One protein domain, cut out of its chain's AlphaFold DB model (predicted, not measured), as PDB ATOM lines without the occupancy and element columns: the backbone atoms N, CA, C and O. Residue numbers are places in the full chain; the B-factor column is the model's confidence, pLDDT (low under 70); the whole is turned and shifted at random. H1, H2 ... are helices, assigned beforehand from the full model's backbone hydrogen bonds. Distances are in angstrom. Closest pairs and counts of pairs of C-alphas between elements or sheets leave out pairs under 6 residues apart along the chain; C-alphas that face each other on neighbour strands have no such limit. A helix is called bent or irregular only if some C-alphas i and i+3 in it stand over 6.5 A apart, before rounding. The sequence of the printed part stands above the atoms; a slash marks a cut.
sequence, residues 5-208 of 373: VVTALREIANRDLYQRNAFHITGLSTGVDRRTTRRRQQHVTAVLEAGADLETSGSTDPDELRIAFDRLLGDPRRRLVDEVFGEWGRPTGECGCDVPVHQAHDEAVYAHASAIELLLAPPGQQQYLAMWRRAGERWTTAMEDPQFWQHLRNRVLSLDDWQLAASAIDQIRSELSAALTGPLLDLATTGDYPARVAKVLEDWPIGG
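Overview. This is residues 5 to 208 of the 373 residues of an uncharacterized protein of Kribbella albertanoniae (UniProt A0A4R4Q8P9). Two helical parts stand at opposite sides of the domain: a hairpin of H3 and H4, and a loose bundle of H6, H7, H9b and H10, up and down, each running against the one before it. H5 lies between them near the middle, H1 packs on H5 and on both arms of the bent H9, H2 packs on H4, and H8 lies across one end of H6. The printed part has 204 residues with ten named helices, H1 to H10 in order, and no named strand: all helix. It is compact, with a radius of gyration of the C-alphas of 17.3 A, and spans 46 by 42 by 29 A.

Arrangement. H1, residues 5 to 12, touches H5, residues 76 to 85, at a steep tilt of 52 degrees, the closest C-alphas being those of Val 5 and Arg 77, 5.6 A apart. H2, residues 22 to 26, touches H4, residues 62 to 73, at Ala 22 and Ala 68, their closest C-alphas, 4.5 A apart. H3, residues 34 to 49, and H4 form a hairpin at a shallow tilt of 12 degrees, opposite ways, closest at the C-alphas of Arg 34 and Leu 73, 6.6 A. H4 and H5 touch only at the corner. H6, residues 99 to 120, and H7, residues 128 to 144, form a hairpin at a shallow tilt of 31 degrees, with the C-alphas of His 112 and Ala 135 closest at 4.7 A. H8, residues 146 to 159, is about perpendicular to H6, at 85 degrees, and touches it with residues 147 to 148 alone; the closest C-alphas, Val 101 and Phe 148, are 6.3 A apart. H9, residues 167 to 190, was assigned as one helix by its hydrogen bonds but is bent: C-alphas 174 and 177 are 7.4 A apart, and its arms H9a, residues 167 to 174, and H9b, residues 177 to 190, stand at 56 degrees. H9b, irregular with C-alphas 180 and 183 6.9 A apart, forms a hairpin with H10, residues 194 to 203; Ala 188 and Pro 194 have the closest C-alphas, 5.4 A. H7 and H9b are near each other. Every O i to N i+4 pair is within hydrogen-bond range in H1 to H4, H6 to H8 and H9a, against 5 of 6 in H5, 8 of 10 in H9b and 5 of 6 in H10.

Along the chain. H1 begins at C-alpha 5, (160.173, 133.423, 155.433). H3 is 22.4 A long, H6 32.0 A and H7 24.2 A. H10 ends at C-alpha 203, (147.790, 115.516, 137.828).

Size, cuts and confidence. The C-alphas of Ala 50 and Gly 208 are the two farthest apart, 51.6 A. The printed part has no cut. The links from H3 to H4 and from H5 to H6 are long. Mean pLDDT of the printed part is 91.5; residues 55 to 57, 93, and 124 to 125 are under 70.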
ATOM      1  N   VAL A   5     160.207 133.852 156.841       93.19
ATOM      2  CA  VAL A   5     160.173 133.423 155.433       93.19
ATOM      3  C   VAL A   5     159.030 132.438 155.196       93.19
ATOM      4  O   VAL A   5     158.222 132.639 154.295       93.19
ATOM      5  N   VAL A   6     158.913 131.410 156.043       94.94
ATOM      6  CA  VAL A   6     157.829 130.414 155.963       94.94
ATOM      7  C   VAL A   6     156.466 131.084 156.127       94.94
ATOM      8  O   VAL A   6     155.525 130.788 155.396       94.94
ATOM      9  N   THR A   7     156.368 132.025 157.067       94.56
ATOM     10  CA  THR A   7     155.153 132.822 157.276       94.56
ATOM     11  C   THR A   7     154.810 133.618 156.016       94.56
ATOM     12  O   THR A   7     153.682 133.539 155.543       94.56
ATOM     13  N   ALA A   8     155.786 134.314 155.427       94.25
ATOM     14  CA  ALA A   8     155.587 135.091 154.208       94.25
ATOM     15  C   ALA A   8     155.159 134.222 153.014       94.25
ATOM     16  O   ALA A   8     154.253 134.617 152.286       94.25
ATOM     17  N   LEU A   9     155.754 133.034 152.841       96.56
ATOM     18  CA  LEU A   9     155.365 132.082 151.795       96.56
ATOM     19  C   LEU A   9     153.910 131.641 151.948       96.56
ATOM     20  O   LEU A   9     153.161 131.650 150.978       96.56
ATOM     21  N   ARG A  10     153.493 131.301 153.170       94.94
ATOM     22  CA  ARG A  10     152.115 130.873 153.446       94.94
ATOM     23  C   ARG A  10     151.101 132.000 153.274       94.94
ATOM     24  O   ARG A  10     150.004 131.736 152.801       94.94
ATOM     25  N   GLU A  11     151.458 133.236 153.624       94.50
ATOM     26  CA  GLU A  11     150.594 134.410 153.433       94.50
ATOM     27  C   GLU A  11     150.255 134.649 151.949       94.50
ATOM     28  O   GLU A  11     149.123 135.016 151.638       94.50
ATOM     29  N   ILE A  12     151.210 134.430 151.036       95.38
ATOM     30  CA  ILE A  12     151.011 134.687 149.598       95.38
ATOM     31  C   ILE A  12     150.514 133.471 148.807       95.38
ATOM     32  O   ILE A  12     150.109 133.622 147.660       95.38
ATOM     33  N   ALA A  13     150.539 132.272 149.398       96.19
ATOM     34  CA  ALA A  13     150.189 131.000 148.761       96.19
ATOM     35  C   ALA A  13     148.668 130.817 148.571       96.19
ATOM     36  O   ALA A  13     148.069 129.865 149.066       96.19
ATOM     37  N   ASN A  14     148.036 131.745 147.860       95.88
ATOM     38  CA  ASN A  14     146.609 131.765 147.550       95.88
ATOM     39  C   ASN A  14     146.394 132.054 146.056       95.88
ATOM     40  O   ASN A  14     147.355 132.234 145.308       95.88
ATOM     41  N   ARG A  15     145.142 132.082 145.588       95.50
ATOM     42  CA  ARG A  15     144.837 132.276 144.158       95.50
ATOM     43  C   ARG A  15     145.346 133.600 143.568       95.50
ATOM     44  O   ARG A  15     145.527 133.678 142.359       95.50
ATOM     45  N   ASP A  16     145.626 134.600 144.401       95.06
ATOM     46  CA  ASP A  16     146.132 135.908 143.983       95.06
ATOM     47  C   ASP A  16     147.678 135.974 143.992       95.06
ATOM     48  O   ASP A  16     148.234 137.065 143.859       95.06
ATOM     49  N   LEU A  17     148.384 134.839 144.145       97.19
ATOM     50  CA  LEU A  17     149.850 134.731 144.295       97.19
ATOM     51  C   LEU A  17     150.652 135.658 143.363       97.19
ATOM     52  O   LEU A  17     151.605 136.304 143.797       97.19
ATOM     53  N   TYR A  18     150.261 135.724 142.089       96.50
ATOM     54  CA  TYR A  18     150.933 136.545 141.078       96.50
ATOM     55  C   TYR A  18     150.305 137.935 140.930       96.50
ATOM     56  O   TYR A  18     151.029 138.924 140.832       96.50
ATOM     57  N   GLN A  19     148.973 138.031 140.980       93.69
ATOM     58  CA  GLN A  19     148.247 139.295 140.822       93.69
ATOM     59  C   GLN A  19     148.551 140.286 141.955       93.69
ATOM     60  O   GLN A  19     148.619 141.490 141.733       93.69
ATOM     61  N   ARG A  20     148.766 139.780 143.175       94.44
ATOM     62  CA  ARG A  20     149.107 140.580 144.358       94.44
ATOM     63  C   ARG A  20     150.596 140.593 144.690       94.44
ATOM     64  O   ARG A  20     150.980 141.074 145.758       94.44
ATOM     65  N   ASN A  21     151.444 140.094 143.791       96.44
ATOM     66  CA  ASN A  21     152.888 140.180 143.957       96.44
ATOM     67  C   ASN A  21     153.327 141.653 143.998       96.44
ATOM     68  O   ASN A  21     152.918 142.466 143.164       96.44
ATOM     69  N   ALA A  22     154.181 142.012 144.957       96.12
ATOM     70  CA  ALA A  22     154.546 143.412 145.166       96.12
ATOM     71  C   ALA A  22     155.299 144.039 143.970       96.12
ATOM     72  O   ALA A  22     155.148 145.235 143.699       96.12
ATOM     73  N   PHE A  23     156.075 143.252 143.219       95.56
ATOM     74  CA  PHE A  23     156.754 143.716 142.003       95.56
ATOM     75  C   PHE A  23     155.777 143.917 140.845       95.56
ATOM     76  O   PHE A  23     155.874 144.923 140.143       95.56
ATOM     77  N   HIS A  24     154.786 143.030 140.709       94.25
ATOM     78  CA  HIS A  24     153.709 143.183 139.730       94.25
ATOM     79  C   HIS A  24     152.898 144.462 139.991       94.25
ATOM     80  O   HIS A  24     152.771 145.303 139.103       94.25
ATOM     81  N   ILE A  25     152.449 144.670 141.236       94.25
ATOM     82  CA  ILE A  25     151.677 145.858 141.636       94.25
ATOM     83  C   ILE A  25     152.454 147.156 141.371       94.25
ATOM     84  O   ILE A  25     151.893 148.121 140.855       94.25
ATOM     85  N   THR A  26     153.743 147.200 141.724       93.19
ATOM     86  CA  THR A  26     154.557 148.427 141.621       93.19
ATOM     87  C   THR A  26     155.148 148.668 140.228       93.19
ATOM     88  O   THR A  26     155.634 149.775 139.953       93.19
ATOM     89  N   GLY A  27     155.127 147.657 139.353       90.75
ATOM     90  CA  GLY A  27     155.791 147.669 138.047       90.75
ATOM     91  C   GLY A  27     157.320 147.747 138.139       90.75
ATOM     92  O   GLY A  27     157.973 148.212 137.205       90.75
ATOM     93  N   LEU A  28     157.899 147.378 139.284       92.38
ATOM     94  CA  LEU A  28     159.345 147.365 139.489       92.38
ATOM     95  C   LEU A  28     159.932 146.004 139.112       92.38
ATOM     96  O   LEU A  28     159.332 144.967 139.367       92.38
ATOM     97  N   SER A  29     161.153 146.004 138.576       91.75
ATOM     98  CA  SER A  29     161.927 144.767 138.421       91.75
ATOM     99  C   SER A  29     162.356 144.226 139.789       91.75
ATOM    100  O   SER A  29     162.719 144.995 140.680       91.75
ATOM    101  N   THR A  30     162.391 142.902 139.928       93.25
ATOM    102  CA  THR A  30     162.881 142.180 141.117       93.25
ATOM    103  C   THR A  30     164.309 142.572 141.525       93.25
ATOM    104  O   THR A  30     164.624 142.643 142.715       93.25
ATOM    105  N   GLY A  31     165.155 142.955 140.562       88.75
ATOM    106  CA  GLY A  31     166.525 143.425 140.803       88.75
ATOM    107  C   GLY A  31     166.653 144.864 141.327       88.75
ATOM    108  O   GLY A  31     167.767 145.317 141.576       88.75
ATOM    109  N   VAL A  32     165.554 145.610 141.491       91.19
ATOM    110  CA  VAL A  32     165.599 147.036 141.865       91.19
ATOM    111  C   VAL A  32     166.219 147.266 143.250       91.19
ATOM    112  O   VAL A  32     165.860 146.604 144.222       91.19
ATOM    113  N   ASP A  33     167.095 148.259 143.400       90.62
ATOM    114  CA  ASP A  33     167.646 148.604 144.713       90.62
ATOM    115  C   ASP A  33     166.642 149.370 145.611       90.62
ATOM    116  O   ASP A  33     165.603 149.896 145.181       90.62
ATOM    117  N   ARG A  34     166.951 149.462 146.911       91.69
ATOM    118  CA  ARG A  34     166.093 150.143 147.900       91.69
ATOM    119  C   ARG A  34     165.925 151.636 147.603       91.69
ATOM    120  O   ARG A  34     164.870 152.212 147.876       91.69
ATOM    121  N   ARG A  35     166.958 152.280 147.052       92.75
ATOM    122  CA  ARG A  35     166.959 153.715 146.737       92.75
ATOM    123  C   ARG A  35     165.981 154.029 145.607       92.75
ATOM    124  O   ARG A  35     165.185 154.958 145.721       92.75
ATOM    125  N   THR A  36     166.028 153.241 144.546       93.62
ATOM    126  CA  THR A  36     165.169 153.342 143.368       93.62
ATOM    127  C   THR A  36     163.736 152.982 143.730       93.62
ATOM    128  O   THR A  36     162.822 153.704 143.340       93.62
ATOM    129  N   THR A  37     163.542 151.970 144.583       94.56
ATOM    130  CA  THR A  37     162.224 151.632 145.145       94.56
ATOM    131  C   THR A  37     161.609 152.828 145.888       94.56
ATOM    132  O   THR A  37     160.489 153.227 145.585       94.56
ATOM    133  N   ARG A  38     162.358 153.478 146.796       95.25
ATOM    134  CA  ARG A  38     161.894 154.690 147.508       95.25
ATOM    135  C   ARG A  38     161.601 155.854 146.567       95.25
ATOM    136  O   ARG A  38     160.607 156.552 146.744       95.25
ATOM    137  N   ARG A  39     162.451 156.069 145.560       94.56
ATOM    138  CA  ARG A  39     162.237 157.121 144.558       94.56
ATOM    139  C   ARG A  39     160.949 156.876 143.769       94.56
ATOM    140  O   ARG A  39     160.203 157.820 143.524       94.56
ATOM    141  N   ARG A  40     160.675 155.622 143.394       92.69
ATOM    142  CA  ARG A  40     159.427 155.239 142.726       92.69
ATOM    143  C   ARG A  40     158.223 155.445 143.641       92.69
ATOM    144  O   ARG A  40     157.253 156.032 143.178       92.69
ATOM    145  N   GLN A  41     158.304 155.052 144.914       94.25
ATOM    146  CA  GLN A  41     157.246 155.295 145.901       94.25
ATOM    147  C   GLN A  41     156.910 156.788 146.000       94.25
ATOM    148  O   GLN A  41     155.760 157.161 145.818       94.25
ATOM    149  N   GLN A  42     157.915 157.651 146.193       93.38
ATOM    150  CA  GLN A  42     157.724 159.106 146.266       93.38
ATOM    151  C   GLN A  42     157.066 159.674 145.005       93.38
ATOM    152  O   GLN A  42     156.174 160.510 145.098       93.38
ATOM    153  N   HIS A  43     157.491 159.209 143.827       91.06
ATOM    154  CA  HIS A  43     156.896 159.622 142.560       91.06
ATOM    155  C   HIS A  43     155.426 159.200 142.454       91.06
ATOM    156  O   HIS A  43     154.583 160.013 142.101       91.06
ATOM    157  N   VAL A  44     155.116 157.938 142.759       88.88
ATOM    158  CA  VAL A  44     153.748 157.404 142.708       88.88
ATOM    159  C   VAL A  44     152.836 158.143 143.689       88.88
ATOM    160  O   VAL A  44     151.761 158.576 143.292       88.88
ATOM    161  N   THR A  45     153.287 158.366 144.927       88.38
ATOM    162  CA  THR A  45     152.542 159.147 145.923       88.38
ATOM    163  C   THR A  45     152.261 160.565 145.430       88.38
ATOM    164  O   THR A  45     151.117 160.996 145.477       88.38
ATOM    165  N   ALA A  46     153.261 161.262 144.879       89.44
ATOM    166  CA  ALA A  46     153.081 162.621 144.370       89.44
ATOM    167  C   ALA A  46     152.094 162.699 143.187       89.44
ATOM    168  O   ALA A  46     151.317 163.646 143.101       89.44
ATOM    169  N   VAL A  47     152.106 161.712 142.280       87.56
ATOM    170  CA  VAL A  47     151.159 161.643 141.149       87.56
ATOM    171  C   VAL A  47     149.725 161.425 141.642       87.56
ATOM    172  O   VAL A  47     148.817 162.122 141.191       87.56
ATOM    173  N   LEU A  48     149.532 160.518 142.606       86.06
ATOM    174  CA  LEU A  48     148.223 160.249 143.209       86.06
ATOM    175  C   LEU A  48     147.690 161.455 143.995       86.06
ATOM    176  O   LEU A  48     146.522 161.806 143.854       86.06
ATOM    177  N   GLU A  49     148.540 162.128 144.776       86.88
ATOM    178  CA  GLU A  49     148.182 163.361 145.496       86.88
ATOM    179  C   GLU A  49     147.799 164.501 144.541       86.88
ATOM    180  O   GLU A  49     146.932 165.316 144.860       86.88
ATOM    181  N   ALA A  50     148.412 164.549 143.356       87.56
ATOM    182  CA  ALA A  50     148.075 165.504 142.305       87.56
ATOM    183  C   ALA A  50     146.790 165.142 141.530       87.56
ATOM    184  O   ALA A  50     146.366 165.924 140.679       87.56
ATOM    185  N   GLY A  51     146.172 163.985 141.802       82.06
ATOM    186  CA  GLY A  51     144.974 163.508 141.108       82.06
ATOM    187  C   GLY A  51     145.207 163.167 139.634       82.06
ATOM    188  O   GLY A  51     144.270 163.234 138.842       82.06
ATOM    189  N   ALA A  52     146.449 162.861 139.256       80.38
ATOM    190  CA  ALA A  52     146.808 162.486 137.895       80.38
ATOM    191  C   ALA A  52     146.796 160.960 137.719       80.38
ATOM    192  O   ALA A  52     147.104 160.211 138.649       80.38
ATOM    193  N   ASP A  53     146.475 160.510 136.504       75.50
ATOM    194  CA  ASP A  53     146.466 159.086 136.178       75.50
ATOM    195  C   ASP A  53     147.888 158.515 136.173       75.50
ATOM    196  O   ASP A  53     148.830 159.076 135.605       75.50
ATOM    197  N   LEU A  54     148.037 157.362 136.818       75.69
ATOM    198  CA  LEU A  54     149.263 156.583 136.802       75.69
ATOM    199  C   LEU A  54     149.291 155.707 135.548       75.69
ATOM    200  O   LEU A  54     148.551 154.734 135.448       75.69
ATOM    201  N   GLU A  55     150.209 155.989 134.627       67.50
ATOM    202  CA  GLU A  55     150.567 155.030 133.579       67.50
ATOM    203  C   GLU A  55     151.406 153.899 134.204       67.50
ATOM    204  O   GLU A  55     152.641 153.959 134.265       67.50
ATOM    205  N   THR A  56     150.738 152.885 134.758       65.12
ATOM    206  CA  THR A  56     151.377 151.682 135.311       65.12
ATOM    207  C   THR A  56     150.779 150.431 134.675       65.12
ATOM    208  O   THR A  56     149.619 150.396 134.281       65.12
ATOM    209  N   SER A  57     151.593 149.383 134.573       63.09
ATOM    210  CA  SER A  57     151.149 148.036 134.200       63.09
ATOM    211  C   SER A  57     150.596 147.235 135.388       63.09
ATOM    212  O   SER A  57     150.256 146.071 135.212       63.09
ATOM    213  N   GLY A  58     150.593 147.823 136.590       70.75
ATOM    214  CA  GLY A  58     150.225 147.177 137.851       70.75
ATOM    215  C   GLY A  58     148.920 147.737 138.413       70.75
ATOM    216  O   GLY A  58     147.986 148.015 137.665       70.75
ATOM    217  N   SER A  59     148.853 147.928 139.733       79.88
ATOM    218  CA  SER A  59     147.670 148.527 140.362       79.88
ATOM    219  C   SER A  59     147.695 150.055 140.266       79.88
ATOM    220  O   SER A  59     148.758 150.685 140.315       79.88
ATOM    221  N   THR A  60     146.508 150.649 140.163       81.94
ATOM    222  CA  THR A  60     146.274 152.091 140.327       81.94
ATOM    223  C   THR A  60     145.647 152.420 141.683       81.94
ATOM    224  O   THR A  60     145.444 153.594 141.979       81.94
ATOM    225  N   ASP A  61     145.331 151.411 142.503       87.62
ATOM    226  CA  ASP A  61     144.777 151.599 143.844       87.62
ATOM    227  C   ASP A  61     145.875 152.106 144.806       87.62
ATOM    228  O   ASP A  61     146.885 151.415 145.013       87.62
ATOM    229  N   PRO A  62     145.710 153.301 145.414       87.94
ATOM    230  CA  PRO A  62     146.665 153.848 146.372       87.94
ATOM    231  C   PRO A  62     146.973 152.921 147.555       87.94
ATOM    232  O   PRO A  62     148.121 152.880 148.010       87.94
ATOM    233  N   ASP A  63     145.983 152.179 148.059       90.56
ATOM    234  CA  ASP A  63     146.169 151.303 149.215       90.56
ATOM    235  C   ASP A  63     146.959 150.045 148.852       90.56
ATOM    236  O   ASP A  63     147.874 149.657 149.590       90.56
ATOM    237  N   GLU A  64     146.684 149.448 147.690       91.69
ATOM    238  CA  GLU A  64     147.461 148.312 147.183       91.69
ATOM    239  C   GLU A  64     148.914 148.711 146.905       91.69
ATOM    240  O   GLU A  64     149.841 148.004 147.312       91.69
ATOM    241  N   LEU A  65     149.132 149.874 146.282       92.62
ATOM    242  CA  LEU A  65     150.469 150.411 146.025       92.62
ATOM    243  C   LEU A  65     151.241 150.655 147.324       92.62
ATOM    244  O   LEU A  65     152.411 150.279 147.424       92.62
ATOM    245  N   ARG A  66     150.597 151.249 148.338       92.25
ATOM    246  CA  ARG A  66     151.210 151.469 149.655       92.25
ATOM    247  C   ARG A  66     151.632 150.146 150.291       92.25
ATOM    248  O   ARG A  66     152.788 150.015 150.688       92.25
ATOM    249  N   ILE A  67     150.735 149.159 150.337       93.31
ATOM    250  CA  ILE A  67     151.024 147.829 150.895       93.31
ATOM    251  C   ILE A  67     152.176 147.157 150.134       93.31
ATOM    252  O   ILE A  67     153.073 146.590 150.758       93.31
ATOM    253  N   ALA A  68     152.196 147.246 148.802       95.12
ATOM    254  CA  ALA A  68     153.262 146.671 147.989       95.12
ATOM    255  C   ALA A  68     154.622 147.338 148.258       95.12
ATOM    256  O   ALA A  68     155.610 146.640 148.489       95.12
ATOM    257  N   PHE A  69     154.693 148.674 148.319       95.94
ATOM    258  CA  PHE A  69     155.935 149.363 148.688       95.94
ATOM    259  C   PHE A  69     156.386 149.030 150.113       95.94
ATOM    260  O   PHE A  69     157.581 148.810 150.323       95.94
ATOM    261  N   ASP A  70     155.460 148.935 151.071       94.19
ATOM    262  CA  ASP A  70     155.763 148.534 152.447       94.19
ATOM    263  C   ASP A  70     156.347 147.112 152.496       94.19
ATOM    264  O   ASP A  70     157.301 146.862 153.236       94.19
ATOM    265  N   ARG A  71     155.859 146.183 151.659       93.12
ATOM    266  CA  ARG A  71     156.450 144.840 151.515       93.12
ATOM    267  C   ARG A  71     157.862 144.881 150.928       93.12
ATOM    268  O   ARG A  71     158.744 144.207 151.455       93.12
ATOM    269  N   LEU A  72     158.099 145.684 149.886       94.75
ATOM    270  CA  LEU A  72     159.408 145.782 149.220       94.75
ATOM    271  C   LEU A  72     160.470 146.524 150.046       94.75
ATOM    272  O   LEU A  72     161.666 146.259 149.897       94.75
ATOM    273  N   LEU A  73     160.056 147.488 150.873       94.25
ATOM    274  CA  LEU A  73     160.942 148.338 151.674       94.25
ATOM    275  C   LEU A  73     161.030 147.921 153.143       94.25
ATOM    276  O   LEU A  73     161.939 148.397 153.826       94.25
ATOM    277  N   GLY A  74     160.091 147.115 153.633       91.12
ATOM    278  CA  GLY A  74     159.970 146.722 155.032       91.12
ATOM    279  C   GLY A  74     160.905 145.579 155.407       91.12
ATOM    280  O   GLY A  74     162.015 145.822 155.878       91.12
ATOM    281  N   ASP A  75     160.435 144.343 155.229       91.31
ATOM    282  CA  ASP A  75     161.153 143.122 155.612       91.31
ATOM    283  C   ASP A  75     161.819 142.473 154.381       91.31
ATOM    284  O   ASP A  75     161.110 142.013 153.477       91.31
ATOM    285  N   PRO A  76     163.160 142.378 154.329       93.00
ATOM    286  CA  PRO A  76     163.880 141.803 153.194       93.00
ATOM    287  C   PRO A  76     163.551 140.318 152.959       93.00
ATOM    288  O   PRO A  76     163.672 139.841 151.833       93.00
ATOM    289  N   ARG A  77     163.069 139.585 153.974       93.44
ATOM    290  CA  ARG A  77     162.596 138.195 153.830       93.44
ATOM    291  C   ARG A  77     161.299 138.123 153.037       93.44
ATOM    292  O   ARG A  77     161.158 137.251 152.187       93.44
ATOM    293  N   ARG A  78     160.370 139.054 153.285       94.06
ATOM    294  CA  ARG A  78     159.121 139.167 152.512       94.06
ATOM    295  C   ARG A  78     159.423 139.564 151.077       94.06
ATOM    296  O   ARG A  78     158.926 138.919 150.164       94.06
ATOM    297  N   ARG A  79     160.313 140.544 150.894       95.25
ATOM    298  CA  ARG A  79     160.804 140.932 149.572       95.25
ATOM    299  C   ARG A  79     161.390 139.741 148.808       95.25
ATOM    300  O   ARG A  79     161.019 139.544 147.662       95.25
ATOM    301  N   LEU A  80     162.274 138.952 149.425       95.44
ATOM    302  CA  LEU A  80     162.874 137.780 148.776       95.44
ATOM    303  C   LEU A  80     161.811 136.761 148.341       95.44
ATOM    304  O   LEU A  80     161.909 136.194 147.261       95.44
ATOM    305  N   VAL A  81     160.779 136.553 149.161       96.88
ATOM    306  CA  VAL A  81     159.640 135.700 148.807       96.88
ATOM    307  C   VAL A  81     158.861 136.272 147.616       96.88
ATOM    308  O   VAL A  81     158.556 135.528 146.691       96.88
ATOM    309  N   ASP A  82     158.597 137.581 147.584       97.12
ATOM    310  CA  ASP A  82     157.997 138.248 146.419       97.12
ATOM    311  C   ASP A  82     158.902 138.140 145.163       97.12
ATOM    312  O   ASP A  82     158.384 137.980 144.060       97.12
ATOM    313  N   GLU A  83     160.238 138.150 145.304       96.56
ATOM    314  CA  GLU A  83     161.184 137.950 144.189       96.56
ATOM    315  C   GLU A  83     161.102 136.527 143.602       96.56
ATOM    316  O   GLU A  83     161.259 136.371 142.396       96.56
ATOM    317  N   VAL A  84     160.805 135.495 144.405       97.69
ATOM    318  CA  VAL A  84     160.642 134.103 143.923       97.69
ATOM    319  C   VAL A  84     159.433 133.942 142.995       97.69
ATOM    320  O   VAL A  84     159.428 133.047 142.162       97.69
ATOM    321  N   PHE A  85     158.401 134.774 143.133       98.00
ATOM    322  CA  PHE A  85     157.189 134.689 142.304       98.00
ATOM    323  C   PHE A  85     157.034 135.865 141.332       98.00
ATOM    324  O   PHE A  85     156.032 135.934 140.624       98.00
ATOM    325  N   GLY A  86     157.996 136.790 141.301       95.94
ATOM    326  CA  GLY A  86     158.027 137.920 140.374       95.94
ATOM    327  C   GLY A  86     158.965 137.658 139.199       95.94
ATOM    328  O   GLY A  86     159.908 136.889 139.316       95.94
ATOM    329  N   GLU A  87     158.750 138.325 138.068       94.62
ATOM    330  CA  GLU A  87     159.623 138.170 136.897       94.62
ATOM    331  C   GLU A  87     161.057 138.646 137.194       94.62
ATOM    332  O   GLU A  87     161.294 139.766 137.668       94.62
ATOM    333  N   TRP A  88     162.039 137.792 136.910       94.62
ATOM    334  CA  TRP A  88     163.462 138.110 137.048       94.62
ATOM    335  C   TRP A  88     163.970 138.928 135.866       94.62
ATOM    336  O   TRP A  88     164.874 139.755 136.018       94.62
ATOM    337  N   GLY A  89     163.380 138.733 134.688       91.62
ATOM    338  CA  GLY A  89     163.787 139.393 133.462       91.62
ATOM    339  C   GLY A  89     165.191 138.973 133.031       91.62
ATOM    340  O   GLY A  89     165.725 137.941 133.432       91.62
ATOM    341  N   ARG A  90     165.834 139.778 132.181       87.12
ATOM    342  CA  ARG A  90     167.190 139.457 131.711       87.12
ATOM    343  C   ARG A  90     168.204 139.569 132.858       87.12
ATOM    344  O   ARG A  90     168.144 140.556 133.591       87.12
ATOM    345  N   PRO A  91     169.175 138.639 132.962       83.62
ATOM    346  CA  PRO A  91     170.266 138.759 133.917       83.62
ATOM    347  C   PRO A  91     170.952 140.115 133.780       83.62
ATOM    348  O   PRO A  91     171.374 140.508 132.687       83.62
ATOM    349  N   THR A  92     171.076 140.832 134.889       72.12
ATOM    350  CA  THR A  92     172.012 141.949 134.978       72.12
ATOM    351  C   THR A  92     173.405 141.369 135.211       72.12
ATOM    352  O   THR A  92     173.551 140.300 135.803       72.12
ATOM    353  N   GLY A  93     174.461 142.064 134.776       65.56
ATOM    354  CA  GLY A  93     175.842 141.604 134.995       65.56
ATOM    355  C   GLY A  93     176.217 141.390 136.474       65.56
ATOM    356  O   GLY A  93     177.261 140.818 136.758       65.56
ATOM    357  N   GLU A  94     175.363 141.823 137.403       71.50
ATOM    358  CA  GLU A  94     175.524 141.703 138.852       71.50
ATOM    359  C   GLU A  94     175.044 140.353 139.415       71.50
ATOM    360  O   GLU A  94     175.547 139.931 140.453       71.50
ATOM    361  N   CYS A  95     174.100 139.651 138.766       77.44
ATOM    362  CA  CYS A  95     173.570 138.393 139.317       77.44
ATOM    363  C   CYS A  95     174.481 137.182 139.055       77.44
ATOM    364  O   CYS A  95     174.411 136.194 139.789       77.44
ATOM    365  N   GLY A  96     175.339 137.256 138.028       80.69
ATOM    366  CA  GLY A  96     176.255 136.179 137.635       80.69
ATOM    367  C   GLY A  96     175.571 134.917 137.094       80.69
ATOM    368  O   GLY A  96     176.225 133.884 136.989       80.69
ATOM    369  N   CYS A  97     174.273 134.980 136.789       87.44
ATOM    370  CA  CYS A  97     173.489 133.859 136.275       87.44
ATOM    371  C   CYS A  97     173.492 133.819 134.744       87.44
ATOM    372  O   CYS A  97     173.507 134.861 134.081       87.44
ATOM    373  N   ASP A  98     173.373 132.615 134.186       87.69
ATOM    374  CA  ASP A  98     173.156 132.446 132.755       87.69
ATOM    375  C   ASP A  98     171.721 132.854 132.364       87.69
ATOM    376  O   ASP A  98     170.755 132.653 133.107       87.69
ATOM    377  N   VAL A  99     171.559 133.394 131.150       90.25
ATOM    378  CA  VAL A  99     170.252 133.804 130.590       90.25
ATOM    379  C   VAL A  99     169.181 132.700 130.644       90.25
ATOM    380  O   VAL A  99     168.047 133.028 131.005       90.25
ATOM    381  N   PRO A 100     169.482 131.418 130.347       94.69
ATOM    382  CA  PRO A 100     168.481 130.356 130.384       94.69
ATOM    383  C   PRO A 100     167.840 130.132 131.757       94.69
ATOM    384  O   PRO A 100     166.684 129.729 131.807       94.69
ATOM    385  N   VAL A 101     168.536 130.426 132.862       94.69
ATOM    386  CA  VAL A 101     168.002 130.226 134.223       94.69
ATOM    387  C   VAL A 101     166.853 131.189 134.496       94.69
ATOM    388  O   VAL A 101     165.778 130.781 134.925       94.69
ATOM    389  N   HIS A 102     167.068 132.469 134.186       95.25
ATOM    390  CA  HIS A 102     166.037 133.494 134.308       95.25
ATOM    391  C   HIS A 102     164.855 133.208 133.374       95.25
ATOM    392  O   HIS A 102     163.707 133.294 133.788       95.25
ATOM    393  N   GLN A 103     165.127 132.803 132.128       95.88
ATOM    394  CA  GLN A 103     164.072 132.446 131.176       95.88
ATOM    395  C   GLN A 103     163.239 131.254 131.655       95.88
ATOM    396  O   GLN A 103     162.014 131.307 131.590       95.88
ATOM    397  N   ALA A 104     163.877 130.195 132.160       97.19
ATOM    398  CA  ALA A 104     163.176 129.024 132.678       97.19
ATOM    399  C   ALA A 104     162.288 129.376 133.881       97.19
ATOM    400  O   ALA A 104     161.153 128.905 133.959       97.19
ATOM    401  N   HIS A 105     162.786 130.227 134.782       98.00
ATOM    402  CA  HIS A 105     162.017 130.751 135.905       98.00
ATOM    403  C   HIS A 105     160.811 131.582 135.449       98.00
ATOM    404  O   HIS A 105     159.680 131.292 135.835       98.00
ATOM    405  N   ASP A 106     161.031 132.580 134.594       97.75
ATOM    406  CA  ASP A 106     159.973 133.491 134.153       97.75
ATOM    407  C   ASP A 106     158.905 132.749 133.332       97.75
ATOM    408  O   ASP A 106     157.711 133.014 133.466       97.75
ATOM    409  N   GLU A 107     159.298 131.738 132.547       98.12
ATOM    410  CA  GLU A 107     158.359 130.832 131.878       98.12
ATOM    411  C   GLU A 107     157.522 130.006 132.870       98.12
ATOM    412  O   GLU A 107     156.354 129.721 132.584       98.12
ATOM    413  N   ALA A 108     158.085 129.616 134.020       98.44
ATOM    414  CA  ALA A 108     157.365 128.906 135.078       98.44
ATOM    415  C   ALA A 108     156.368 129.823 135.805       98.44
ATOM    416  O   ALA A 108     155.211 129.439 135.999       98.44
ATOM    417  N   VAL A 109     156.791 131.047 136.145       98.44
ATOM    418  CA  VAL A 109     155.936 132.103 136.713       98.44
ATOM    419  C   VAL A 109     154.760 132.390 135.782       98.44
ATOM    420  O   VAL A 109     153.606 132.261 136.191       98.44
ATOM    421  N   TYR A 110     155.038 132.676 134.508       97.81
ATOM    422  CA  TYR A 110     154.012 132.987 133.515       97.81
ATOM    423  C   TYR A 110     153.025 131.832 133.304       97.81
ATOM    424  O   TYR A 110     151.809 132.044 133.282       97.81
ATOM    425  N   ALA A 111     153.527 130.598 133.158       98.12
ATOM    426  CA  ALA A 111     152.671 129.432 132.957       98.12
ATOM    427  C   ALA A 111     151.750 129.193 134.160       98.12
ATOM    428  O   ALA A 111     150.574 128.892 133.970       98.12
ATOM    429  N   HIS A 112     152.257 129.352 135.386       98.25
ATOM    430  CA  HIS A 112     151.461 129.144 136.593       98.25
ATOM    431  C   HIS A 112     150.427 130.257 136.806       98.25
ATOM    432  O   HIS A 112     149.265 129.947 137.066       98.25
ATOM    433  N   ALA A 113     150.797 131.524 136.596       97.56
ATOM    434  CA  ALA A 113     149.856 132.646 136.619       97.56
ATOM    435  C   ALA A 113     148.711 132.439 135.611       97.56
ATOM    436  O   ALA A 113     147.537 132.447 135.982       97.56
ATOM    437  N   SER A 114     149.058 132.104 134.364       96.19
ATOM    438  CA  SER A 114     148.083 131.807 133.306       96.19
ATOM    439  C   SER A 114     147.187 130.611 133.654       96.19
ATOM    440  O   SER A 114     146.000 130.590 133.328       96.19
ATOM    441  N   ALA A 115     147.738 129.584 134.309       96.25
ATOM    442  CA  ALA A 115     146.978 128.407 134.721       96.25
ATOM    443  C   ALA A 115     145.915 128.748 135.779       96.25
ATOM    444  O   ALA A 115     144.791 128.237 135.704       96.25
ATOM    445  N   ILE A 116     146.252 129.621 136.735       95.81
ATOM    446  CA  ILE A 116     145.327 130.105 137.765       95.81
ATOM    447  C   ILE A 116     144.201 130.926 137.128       95.81
ATOM    448  O   ILE A 116     143.028 130.640 137.372       95.81
ATOM    449  N   GLU A 117     144.531 131.864 136.239       93.94
ATOM    450  CA  GLU A 117     143.540 132.677 135.521       93.94
ATOM    451  C   GLU A 117     142.562 131.817 134.705       93.94
ATOM    452  O   GLU A 117     141.345 131.974 134.813       93.94
ATOM    453  N   LEU A 118     143.065 130.839 133.943       93.56
ATOM    454  CA  LEU A 118     142.231 129.920 133.155       93.56
ATOM    455  C   LEU A 118     141.339 129.014 134.021       93.56
ATOM    456  O   LEU A 118     140.297 128.527 133.561       93.56
ATOM    457  N   LEU A 119     141.758 128.729 135.256       92.06
ATOM    458  CA  LEU A 119     140.974 127.942 136.205       92.06
ATOM    459  C   LEU A 119     139.850 128.776 136.838       92.06
ATOM    460  O   LEU A 119     138.757 128.247 137.045       92.06
ATOM    461  N   LEU A 120     140.107 130.063 137.085       90.44
ATOM    462  CA  LEU A 120     139.129 131.051 137.548       90.44
ATOM    463  C   LEU A 120     138.131 131.463 136.455       90.44
ATOM    464  O   LEU A 120     136.988 131.803 136.758       90.44
ATOM    465  N   ALA A 121     138.542 131.411 135.187       89.12
ATOM    466  CA  ALA A 121     137.702 131.781 134.057       89.12
ATOM    467  C   ALA A 121     136.430 130.905 133.946       89.12
ATOM    468  O   ALA A 121     136.457 129.712 134.294       89.12
ATOM    469  N   PRO A 122     135.322 131.462 133.404       83.50
ATOM    470  CA  PRO A 122     134.068 130.739 133.220       83.50
ATOM    471  C   PRO A 122     134.220 129.403 132.468       83.50
ATOM    472  O   PRO A 122     135.106 129.247 131.617       83.50
ATOM    473  N   PRO A 123     133.341 128.423 132.741       72.56
ATOM    474  CA  PRO A 123     133.398 127.105 132.123       72.56
ATOM    475  C   PRO A 123     133.243 127.200 130.598       72.56
ATOM    476  O   PRO A 123     132.342 127.857 130.086       72.56
ATOM    477  N   GLY A 124     134.137 126.527 129.869       68.75
ATOM    478  CA  GLY A 124     134.196 126.544 128.400       68.75
ATOM    479  C   GLY A 124     135.628 126.572 127.862       68.75
ATOM    480  O   GLY A 124     135.912 126.012 126.805       68.75
ATOM    481  N   GLN A 125     136.568 127.120 128.635       69.19
ATOM    482  CA  GLN A 125     137.998 127.049 128.334       69.19
ATOM    483  C   GLN A 125     138.602 125.749 128.882       69.19
ATOM    484  O   GLN A 125     139.010 125.664 130.036       69.19
ATOM    485  N   GLN A 126     138.687 124.709 128.047       70.75
ATOM    486  CA  GLN A 126     139.298 123.421 128.426       70.75
ATOM    487  C   GLN A 126     140.836 123.459 128.525       70.75
ATOM    488  O   GLN A 126     141.452 122.496 128.974       70.75
ATOM    489  N   GLN A 127     141.466 124.572 128.142       86.12
ATOM    490  CA  GLN A 127     142.925 124.698 128.064       86.12
ATOM    491  C   GLN A 127     143.616 124.742 129.439       86.12
ATOM    492  O   GLN A 127     144.828 124.548 129.511       86.12
ATOM    493  N   TYR A 128     142.859 124.930 130.529       89.94
ATOM    494  CA  TYR A 128     143.410 125.033 131.883       89.94
ATOM    495  C   TYR A 128     144.260 123.814 132.278       89.94
ATOM    496  O   TYR A 128     145.347 123.997 132.809       89.94
ATOM    497  N   LEU A 129     143.838 122.581 131.962       92.25
ATOM    498  CA  LEU A 129     144.598 121.368 132.319       92.25
ATOM    499  C   LEU A 129     145.975 121.327 131.651       92.25
ATOM    500  O   LEU A 129     146.969 121.000 132.294       92.25
ATOM    501  N   ALA A 130     146.037 121.680 130.365       93.38
ATOM    502  CA  ALA A 130     147.297 121.727 129.632       93.38
ATOM    503  C   ALA A 130     148.228 122.809 130.199       93.38
ATOM    504  O   ALA A 130     149.430 122.576 130.322       93.38
ATOM    505  N   MET A 131     147.673 123.963 130.587       95.19
ATOM    506  CA  MET A 131     148.456 125.036 131.199       95.19
ATOM    507  C   MET A 131     148.962 124.659 132.597       95.19
ATOM    508  O   MET A 131     150.128 124.896 132.890       95.19
ATOM    509  N   TRP A 132     148.144 124.001 133.427       96.06
ATOM    510  CA  TRP A 132     148.568 123.488 134.735       96.06
ATOM    511  C   TRP A 132     149.675 122.440 134.617       96.06
ATOM    512  O   TRP A 132     150.674 122.528 135.326       96.06
ATOM    513  N   ARG A 133     149.564 121.496 133.674       95.50
ATOM    514  CA  ARG A 133     150.639 120.529 133.412       95.50
ATOM    515  C   ARG A 133     151.937 121.232 133.016       95.50
ATOM    516  O   ARG A 133     152.979 120.969 133.608       95.50
ATOM    517  N   ARG A 134     151.854 122.187 132.081       97.06
ATOM    518  CA  ARG A 134     153.000 123.004 131.662       97.06
ATOM    519  C   ARG A 134     153.605 123.774 132.838       97.06
ATOM    520  O   ARG A 134     154.821 123.799 132.970       97.06
ATOM    521  N   ALA A 135     152.785 124.389 133.687       98.19
ATOM    522  CA  ALA A 135     153.251 125.104 134.873       98.19
ATOM    523  C   ALA A 135     154.024 124.179 135.825       98.19
ATOM    524  O   ALA A 135     155.121 124.528 136.255       98.19
ATOM    525  N   GLY A 136     153.490 122.983 136.088       97.69
ATOM    526  CA  GLY A 136     154.139 121.976 136.925       97.69
ATOM    527  C   GLY A 136     155.482 121.519 136.353       97.69
ATOM    528  O   GLY A 136     156.481 121.536 137.060       97.69
ATOM    529  N   GLU A 137     155.537 121.189 135.060       97.38
ATOM    530  CA  GLU A 137     156.778 120.802 134.368       97.38
ATOM    531  C   GLU A 137     157.855 121.897 134.444       97.38
ATOM    532  O   GLU A 137     159.026 121.611 134.712       97.38
ATOM    533  N   ARG A 138     157.466 123.161 134.236       98.31
ATOM    534  CA  ARG A 138     158.391 124.301 134.269       98.31
ATOM    535  C   ARG A 138     158.915 124.586 135.668       98.31
ATOM    536  O   ARG A 138     160.120 124.767 135.820       98.31
ATOM    537  N   TRP A 139     158.053 124.551 136.680       98.25
ATOM    538  CA  TRP A 139     158.485 124.717 138.065       98.25
ATOM    539  C   TRP A 139     159.360 123.564 138.548       98.25
ATOM    540  O   TRP A 139     160.371 123.819 139.196       98.25
ATOM    541  N   THR A 140     159.038 122.315 138.202       97.12
ATOM    542  CA  THR A 140     159.907 121.168 138.508       97.12
ATOM    543  C   THR A 140     161.286 121.352 137.879       97.12
ATOM    544  O   THR A 140     162.286 121.284 138.587       97.12
ATOM    545  N   THR A 141     161.341 121.699 136.588       96.56
ATOM    546  CA  THR A 141     162.608 121.946 135.878       96.56
ATOM    547  C   THR A 141     163.420 123.064 136.542       96.56
ATOM    548  O   THR A 141     164.613 122.900 136.780       96.56
ATOM    549  N   ALA A 142     162.782 124.191 136.879       96.75
ATOM    550  CA  ALA A 142     163.451 125.318 137.528       96.75
ATOM    551  C   ALA A 142     163.976 124.954 138.929       96.75
ATOM    552  O   ALA A 142     165.103 125.297 139.272       96.75
ATOM    553  N   MET A 143     163.192 124.227 139.734       96.62
ATOM    554  CA  MET A 143     163.595 123.810 141.082       96.62
ATOM    555  C   MET A 143     164.698 122.739 141.089       96.62
ATOM    556  O   MET A 143     165.427 122.629 142.078       96.62
ATOM    557  N   GLU A 144     164.819 121.939 140.029       96.12
ATOM    558  CA  GLU A 144     165.882 120.939 139.879       96.12
ATOM    559  C   GLU A 144     167.227 121.558 139.470       96.12
ATOM    560  O   GLU A 144     168.274 120.991 139.792       96.12
ATOM    561  N   ASP A 145     167.222 122.732 138.830       96.38
ATOM    562  CA  ASP A 145     168.439 123.440 138.428       96.38
ATOM    563  C   ASP A 145     169.163 124.063 139.647       96.38
ATOM    564  O   ASP A 145     168.635 124.958 140.317       96.38
ATOM    565  N   PRO A 146     170.414 123.664 139.957       95.75
ATOM    566  CA  PRO A 146     171.192 124.290 141.024       95.75
ATOM    567  C   PRO A 146     171.414 125.798 140.831       95.75
ATOM    568  O   PRO A 146     171.574 126.511 141.829       95.75
ATOM    569  N   GLN A 147     171.427 126.295 139.587       95.44
ATOM    570  CA  GLN A 147     171.612 127.716 139.297       95.44
ATOM    571  C   GLN A 147     170.423 128.569 139.758       95.44
ATOM    572  O   GLN A 147     170.638 129.703 140.188       95.44
ATOM    573  N   PHE A 148     169.197 128.027 139.770       96.06
ATOM    574  CA  PHE A 148     168.021 128.700 140.338       96.06
ATOM    575  C   PHE A 148     168.249 129.043 141.817       96.06
ATOM    576  O   PHE A 148     168.090 130.182 142.258       96.06
ATOM    577  N   TRP A 149     168.720 128.071 142.598       95.62
ATOM    578  CA  TRP A 149     169.018 128.283 144.017       95.62
ATOM    579  C   TRP A 149     170.236 129.177 144.225       95.62
ATOM    580  O   TRP A 149     170.295 129.932 145.198       95.62
ATOM    581  N   GLN A 150     171.214 129.107 143.321       93.75
ATOM    582  CA  GLN A 150     172.369 129.991 143.368       93.75
ATOM    583  C   GLN A 150     171.982 131.450 143.110       93.75
ATOM    584  O   GLN A 150     172.499 132.326 143.803       93.75
ATOM    585  N   HIS A 151     171.039 131.711 142.200       94.00
ATOM    586  CA  HIS A 151     170.482 133.044 141.980       94.00
ATOM    587  C   HIS A 151     169.933 133.633 143.286       94.00
ATOM    588  O   HIS A 151     170.345 134.717 143.699       94.00
ATOM    589  N   LEU A 152     169.082 132.888 144.001       94.44
ATOM    590  CA  LEU A 152     168.505 133.357 145.265       94.44
ATOM    591  C   LEU A 152     169.568 133.595 146.352       94.44
ATOM    592  O   LEU A 152     169.471 134.562 147.109       94.44
ATOM    593  N   ARG A 153     170.622 132.770 146.417       92.94
ATOM    594  CA  ARG A 153     171.762 133.019 147.322       92.94
ATOM    595  C   ARG A 153     172.499 134.310 146.968       92.94
ATOM    596  O   ARG A 153     172.804 135.093 147.863       92.94
ATOM    597  N   ASN A 154     172.754 134.551 145.683       91.12
ATOM    598  CA  ASN A 154     173.380 135.791 145.223       91.12
ATOM    599  C   ASN A 154     172.499 137.001 145.565       91.12
ATOM    600  O   ASN A 154     173.012 138.028 146.004       91.12
ATOM    601  N   ARG A 155     171.170 136.860 145.457       91.31
ATOM    602  CA  ARG A 155     170.216 137.890 145.880       91.31
ATOM    603  C   ARG A 155     170.302 138.194 147.367       91.31
ATOM    604  O   ARG A 155     170.443 139.365 147.713       91.31
ATOM    605  N   VAL A 156     170.323 137.177 148.229       91.62
ATOM    606  CA  VAL A 156     170.530 137.355 149.678       91.62
ATOM    607  C   VAL A 156     171.812 138.139 149.970       91.62
ATOM    608  O   VAL A 156     171.768 139.103 150.730       91.62
ATOM    609  N   LEU A 157     172.927 137.786 149.321       89.19
ATOM    610  CA  LEU A 157     174.196 138.505 149.480       89.19
ATOM    611  C   LEU A 157     174.110 139.956 148.989       89.19
ATOM    612  O   LEU A 157     174.623 140.853 149.642       89.19
ATOM    613  N   SER A 158     173.445 140.197 147.856       88.38
ATOM    614  CA  SER A 158     173.314 141.543 147.281       88.38
ATOM    615  C   SER A 158     172.387 142.470 148.073       88.38
ATOM    616  O   SER A 158     172.553 143.686 148.025       88.38
ATOM    617  N   LEU A 159     171.402 141.910 148.785       88.38
ATOM    618  CA  LEU A 159     170.539 142.676 149.686       88.38
ATOM    619  C   LEU A 159     171.287 143.100 150.958       88.38
ATOM    620  O   LEU A 159     170.888 144.095 151.558       88.38
ATOM    621  N   ASP A 160     172.350 142.368 151.326       83.94
ATOM    622  CA  ASP A 160     173.278 142.648 152.433       83.94
ATOM    623  C   ASP A 160     172.566 143.072 153.732       83.94
ATOM    624  O   ASP A 160     172.911 144.058 154.385       83.94
ATOM    625  N   ASP A 161     171.503 142.342 154.089       88.19
ATOM    626  CA  ASP A 161     170.676 142.634 155.259       88.19
ATOM    627  C   ASP A 161     170.857 141.561 156.337       88.19
ATOM    628  O   ASP A 161     170.685 140.367 156.093       88.19
ATOM    629  N   TRP A 162     171.160 141.992 157.564       82.38
ATOM    630  CA  TRP A 162     171.400 141.112 158.712       82.38
ATOM    631  C   TRP A 162     170.202 140.214 159.066       82.38
ATOM    632  O   TRP A 162     170.376 139.205 159.751       82.38
ATOM    633  N   GLN A 163     168.987 140.566 158.627       83.25
ATOM    634  CA  GLN A 163     167.779 139.764 158.840       83.25
ATOM    635  C   GLN A 163     167.674 138.565 157.886       83.25
ATOM    636  O   GLN A 163     166.915 137.631 158.165       83.25
ATOM    637  N   LEU A 164     168.416 138.573 156.774       85.69
ATOM    638  CA  LEU A 164     168.474 137.483 155.804       85.69
ATOM    639  C   LEU A 164     169.624 136.529 156.142       85.69
ATOM    640  O   LEU A 164     170.751 136.664 155.673       85.69
ATOM    641  N   ALA A 165     169.324 135.520 156.956       80.88
ATOM    642  CA  ALA A 165     170.260 134.432 157.209       80.88
ATOM    643  C   ALA A 165     170.369 133.489 155.998       80.88
ATOM    644  O   ALA A 165     169.421 133.330 155.229       80.88
ATOM    645  N   ALA A 166     171.488 132.767 155.886       75.00
ATOM    646  CA  ALA A 166     171.673 131.731 154.863       75.00
ATOM    647  C   ALA A 166     170.574 130.645 154.896       75.00
ATOM    648  O   ALA A 166     170.224 130.095 153.853       75.00
ATOM    649  N   SER A 167     169.972 130.399 156.069       87.88
ATOM    650  CA  SER A 167     168.852 129.463 156.241       87.88
ATOM    651  C   SER A 167     167.573 129.889 155.515       87.88
ATOM    652  O   SER A 167     166.704 129.048 155.303       87.88
ATOM    653  N   ALA A 168     167.444 131.159 155.103       91.62
ATOM    654  CA  ALA A 168     166.288 131.646 154.352       91.62
ATOM    655  C   ALA A 168     166.068 130.853 153.056       91.62
ATOM    656  O   ALA A 168     164.935 130.530 152.707       91.62
ATOM    657  N   ILE A 169     167.152 130.476 152.371       94.12
ATOM    658  CA  ILE A 169     167.065 129.692 151.134       94.12
ATOM    659  C   ILE A 169     166.607 128.262 151.414       94.12
ATOM    660  O   ILE A 169     165.793 127.729 150.664       94.12
ATOM    661  N   ASP A 170     167.072 127.655 152.507       93.56
ATOM    662  CA  ASP A 170     166.644 126.309 152.895       93.56
ATOM    663  C   ASP A 170     165.156 126.285 153.274       93.56
ATOM    664  O   ASP A 170     164.435 125.365 152.889       93.56
ATOM    665  N   GLN A 171     164.674 127.333 153.949       95.31
ATOM    666  CA  GLN A 171     163.257 127.514 154.278       95.31
ATOM    667  C   GLN A 171     162.400 127.672 153.018       95.31
ATOM    668  O   GLN A 171     161.392 126.974 152.880       95.31
ATOM    669  N   ILE A 172     162.819 128.531 152.073       96.44
ATOM    670  CA  ILE A 172     162.150 128.666 150.768       96.44
ATOM    671  C   ILE A 172     162.113 127.310 150.080       96.44
ATOM    672  O   ILE A 172     161.044 126.858 149.687       96.44
ATOM    673  N   ARG A 173     163.249 126.617 149.996       95.88
ATOM    674  CA  ARG A 173     163.337 125.310 149.345       95.88
ATOM    675  C   ARG A 173     162.396 124.279 149.962       95.88
ATOM    676  O   ARG A 173     161.777 123.521 149.219       95.88
ATOM    677  N   SER A 174     162.265 124.254 151.289       94.50
ATOM    678  CA  SER A 174     161.374 123.309 151.972       94.50
ATOM    679  C   SER A 174     159.885 123.608 151.794       94.50
ATOM    680  O   SER A 174     159.077 122.683 151.835       94.50
ATOM    681  N   GLU A 175     159.507 124.872 151.582       96.31
ATOM    682  CA  GLU A 175     158.100 125.293 151.534       96.31
ATOM    683  C   GLU A 175     157.622 125.645 150.114       96.31
ATOM    684  O   GLU A 175     156.418 125.743 149.891       96.31
ATOM    685  N   LEU A 176     158.521 125.793 149.133       97.19
ATOM    686  CA  LEU A 176     158.177 126.251 147.780       97.19
ATOM    687  C   LEU A 176     157.129 125.354 147.110       97.19
ATOM    688  O   LEU A 176     156.180 125.856 146.518       97.19
ATOM    689  N   SER A 177     157.238 124.031 147.259       97.56
ATOM    690  CA  SER A 177     156.234 123.105 146.716       97.56
ATOM    691  C   SER A 177     154.842 123.306 147.330       97.56
ATOM    692  O   SER A 177     153.838 123.238 146.618       97.56
ATOM    693  N   ALA A 178     154.773 123.590 148.634       96.88
ATOM    694  CA  ALA A 178     153.513 123.897 149.303       96.88
ATOM    695  C   ALA A 178     152.966 125.255 148.838       96.88
ATOM    696  O   ALA A 178     151.780 125.358 148.537       96.88
ATOM    697  N   ALA A 179     153.830 126.265 148.696       97.88
ATOM    698  CA  ALA A 179     153.448 127.591 148.214       97.88
ATOM    699  C   ALA A 179     152.908 127.561 146.773       97.88
ATOM    700  O   ALA A 179     151.875 128.164 146.495       97.88
ATOM    701  N   LEU A 180     153.540 126.789 145.882       98.25
ATOM    702  CA  LEU A 180     153.077 126.578 144.504       98.25
ATOM    703  C   LEU A 180     151.748 125.818 144.430       98.25
ATOM    704  O   LEU A 180     150.971 126.030 143.509       98.25
ATOM    705  N   THR A 181     151.465 124.954 145.404       98.00
ATOM    706  CA  THR A 181     150.182 124.235 145.489       98.00
ATOM    707  C   THR A 181     149.094 125.085 146.160       98.00
ATOM    708  O   THR A 181     147.905 124.839 145.969       98.00
ATOM    709  N   GLY A 182     149.484 126.122 146.907       97.62
ATOM    710  CA  GLY A 182     148.604 127.036 147.636       97.62
ATOM    711  C   GLY A 182     147.424 127.597 146.834       97.62
ATOM    712  O   GLY A 182     146.294 127.453 147.300       97.62
ATOM    713  N   PRO A 183     147.621 128.137 145.614       97.50
ATOM    714  CA  PRO A 183     146.521 128.587 144.759       97.50
ATOM    715  C   PRO A 183     145.441 127.521 144.531       97.50
ATOM    716  O   PRO A 183     144.251 127.822 144.596       97.50
ATOM    717  N   LEU A 184     145.830 126.256 144.321       96.81
ATOM    718  CA  LEU A 184     144.878 125.153 144.162       96.81
ATOM    719  C   LEU A 184     144.146 124.842 145.466       96.81
ATOM    720  O   LEU A 184     142.947 124.581 145.432       96.81
ATOM    721  N   LEU A 185     144.834 124.879 146.608       96.81
ATOM    722  CA  LEU A 185     144.219 124.632 147.917       96.81
ATOM    723  C   LEU A 185     143.220 125.734 148.284       96.81
ATOM    724  O   LEU A 185     142.114 125.443 148.743       96.81
ATOM    725  N   ASP A 186     143.568 126.991 148.023       96.62
ATOM    726  CA  ASP A 186     142.670 128.127 148.203       96.62
ATOM    727  C   ASP A 186     141.429 127.983 147.309       96.62
ATOM    728  O   ASP A 186     140.303 127.962 147.808       96.62
ATOM    729  N   LEU A 187     141.604 127.730 146.008       95.06
ATOM    730  CA  LEU A 187     140.486 127.500 145.083       95.06
ATOM    731  C   LEU A 187     139.653 126.264 145.435       95.06
ATOM    732  O   LEU A 187     138.435 126.268 145.253       95.06
ATOM    733  N   ALA A 188     140.275 125.213 145.968       94.69
ATOM    734  CA  ALA A 188     139.556 124.039 146.435       94.69
ATOM    735  C   ALA A 188     138.597 124.410 147.572       94.69
ATOM    736  O   ALA A 188     137.480 123.890 147.613       94.69
ATOM    737  N   THR A 189     138.999 125.315 148.469       93.69
ATOM    738  CA  THR A 189     138.203 125.723 149.638       93.69
ATOM    739  C   THR A 189     137.211 126.854 149.350       93.69
ATOM    740  O   THR A 189     136.138 126.863 149.954       93.69
ATOM    741  N   THR A 190     137.525 127.770 148.426       90.50
ATOM    742  CA  THR A 190     136.745 129.000 148.186       90.50
ATOM    743  C   THR A 190     136.122 129.109 146.794       90.50
ATOM    744  O   THR A 190     135.155 129.844 146.630       90.50
ATOM    745  N   GLY A 191     136.646 128.406 145.787       86.19
ATOM    746  CA  GLY A 191     136.282 128.604 144.378       86.19
ATOM    747  C   GLY A 191     135.019 127.864 143.931       86.19
ATOM    748  O   GLY A 191     134.639 126.851 144.514       86.19
ATOM    749  N   ASP A 192     134.391 128.316 142.846       87.38
ATOM    750  CA  ASP A 192     133.079 127.817 142.390       87.38
ATOM    751  C   ASP A 192     133.113 126.445 141.693       87.38
ATOM    752  O   ASP A 192     132.083 125.787 141.546       87.38
ATOM    753  N   TYR A 193     134.299 125.976 141.284       89.19
ATOM    754  CA  TYR A 193     134.457 124.776 140.451       89.19
ATOM    755  C   TYR A 193     135.358 123.707 141.097       89.19
ATOM    756  O   TYR A 193     136.395 123.357 140.521       89.19
ATOM    757  N   PRO A 194     134.982 123.121 142.254       92.44
ATOM    758  CA  PRO A 194     135.826 122.157 142.968       92.44
ATOM    759  C   PRO A 194     136.204 120.935 142.118       92.44
ATOM    760  O   PRO A 194     137.314 120.434 142.236       92.44
ATOM    761  N   ALA A 195     135.348 120.501 141.186       92.25
ATOM    762  CA  ALA A 195     135.655 119.375 140.297       92.25
ATOM    763  C   ALA A 195     136.804 119.676 139.316       92.25
ATOM    764  O   ALA A 195     137.590 118.786 138.992       92.25
ATOM    765  N   ARG A 196     136.937 120.931 138.855       92.38
ATOM    766  CA  ARG A 196     138.076 121.336 138.013       92.38
ATOM    767  C   ARG A 196     139.365 121.326 138.828       92.38
ATOM    768  O   ARG A 196     140.377 120.859 138.320       92.38
ATOM    769  N   VAL A 197     139.300 121.805 140.072       95.06
ATOM    770  CA  VAL A 197     140.441 121.845 140.996       95.06
ATOM    771  C   VAL A 197     140.898 120.435 141.369       95.06
ATOM    772  O   VAL A 197     142.083 120.144 141.255       95.06
ATOM    773  N   ALA A 198     139.973 119.541 141.731       94.88
ATOM    774  CA  ALA A 198     140.272 118.143 142.046       94.88
ATOM    775  C   ALA A 198     141.023 117.451 140.898       94.88
ATOM    776  O   ALA A 198     142.056 116.828 141.125       94.88
ATOM    777  N   LYS A 199     140.566 117.653 139.655       94.00
ATOM    778  CA  LYS A 199     141.229 117.106 138.463       94.00
ATOM    779  C   LYS A 199     142.644 117.655 138.251       94.00
ATOM    780  O   LYS A 199     143.510 116.934 137.774       94.00
ATOM    781  N   VAL A 200     142.884 118.928 138.564       95.38
ATOM    782  CA  VAL A 200     144.237 119.502 138.474       95.38
ATOM    783  C   VAL A 200     145.140 118.931 139.562       95.38
ATOM    784  O   VAL A 200     146.274 118.581 139.266       95.38
ATOM    785  N   LEU A 201     144.647 118.818 140.798       95.44
ATOM    786  CA  LEU A 201     145.412 118.278 141.925       95.44
ATOM    787  C   LEU A 201     145.823 116.816 141.721       95.44
ATOM    788  O   LEU A 201     146.894 116.436 142.183       95.44
ATOM    789  N   GLU A 202     145.004 116.019 141.032       92.56
ATOM    790  CA  GLU A 202     145.329 114.633 140.666       92.56
ATOM    791  C   GLU A 202     146.577 114.546 139.769       92.56
ATOM    792  O   GLU A 202     147.441 113.700 139.989       92.56
ATOM    793  N   ASP A 203     146.697 115.466 138.808       91.56
ATOM    794  CA  ASP A 203     147.790 115.516 137.828       91.56
ATOM    795  C   ASP A 203     148.964 116.422 138.265       91.56
ATOM    796  O   ASP A 203     149.954 116.545 137.538       91.56
ATOM    797  N   TRP A 204     148.865 117.108 139.410       94.88
ATOM    798  CA  TRP A 204     149.840 118.119 139.827       94.88
ATOM    799  C   TRP A 204     151.155 117.467 140.288       94.88
ATOM    800  O   TRP A 204     151.173 116.777 141.310       94.88
ATOM    801  N   PRO A 205     152.288 117.689 139.588       93.94
ATOM    802  CA  PRO A 205     153.518 116.939 139.849       93.94
ATOM    803  C   PRO A 205     154.276 117.423 141.094       93.94
ATOM    804  O   PRO A 205     155.193 116.750 141.564       93.94
ATOM    805  N   ILE A 206     153.922 118.592 141.632       93.88
ATOM    806  CA  ILE A 206     154.634 119.228 142.742       93.88
ATOM    807  C   ILE A 206     154.011 118.793 144.073       93.88
ATOM    808  O   ILE A 206     152.797 118.818 144.251       93.88
ATOM    809  N   GLY A 207     154.859 118.393 145.026       88.06
ATOM    810  CA  GLY A 207     154.449 117.936 146.360       88.06
ATOM    811  C   GLY A 207     154.231 116.427 146.489       88.06
ATOM    812  O   GLY A 207     154.430 115.879 147.575       88.06
ATOM    813  N   GLY A 208     153.899 115.730 145.397       88.25
ATOM    814  CA  GLY A 208     153.740 114.272 145.377       88.25
ATOM    815  C   GLY A 208     152.837 113.765 146.508       88.25
ATOM    816  O   GLY A 208     151.704 114.211 146.669       88.25
TER     817      GLY A 208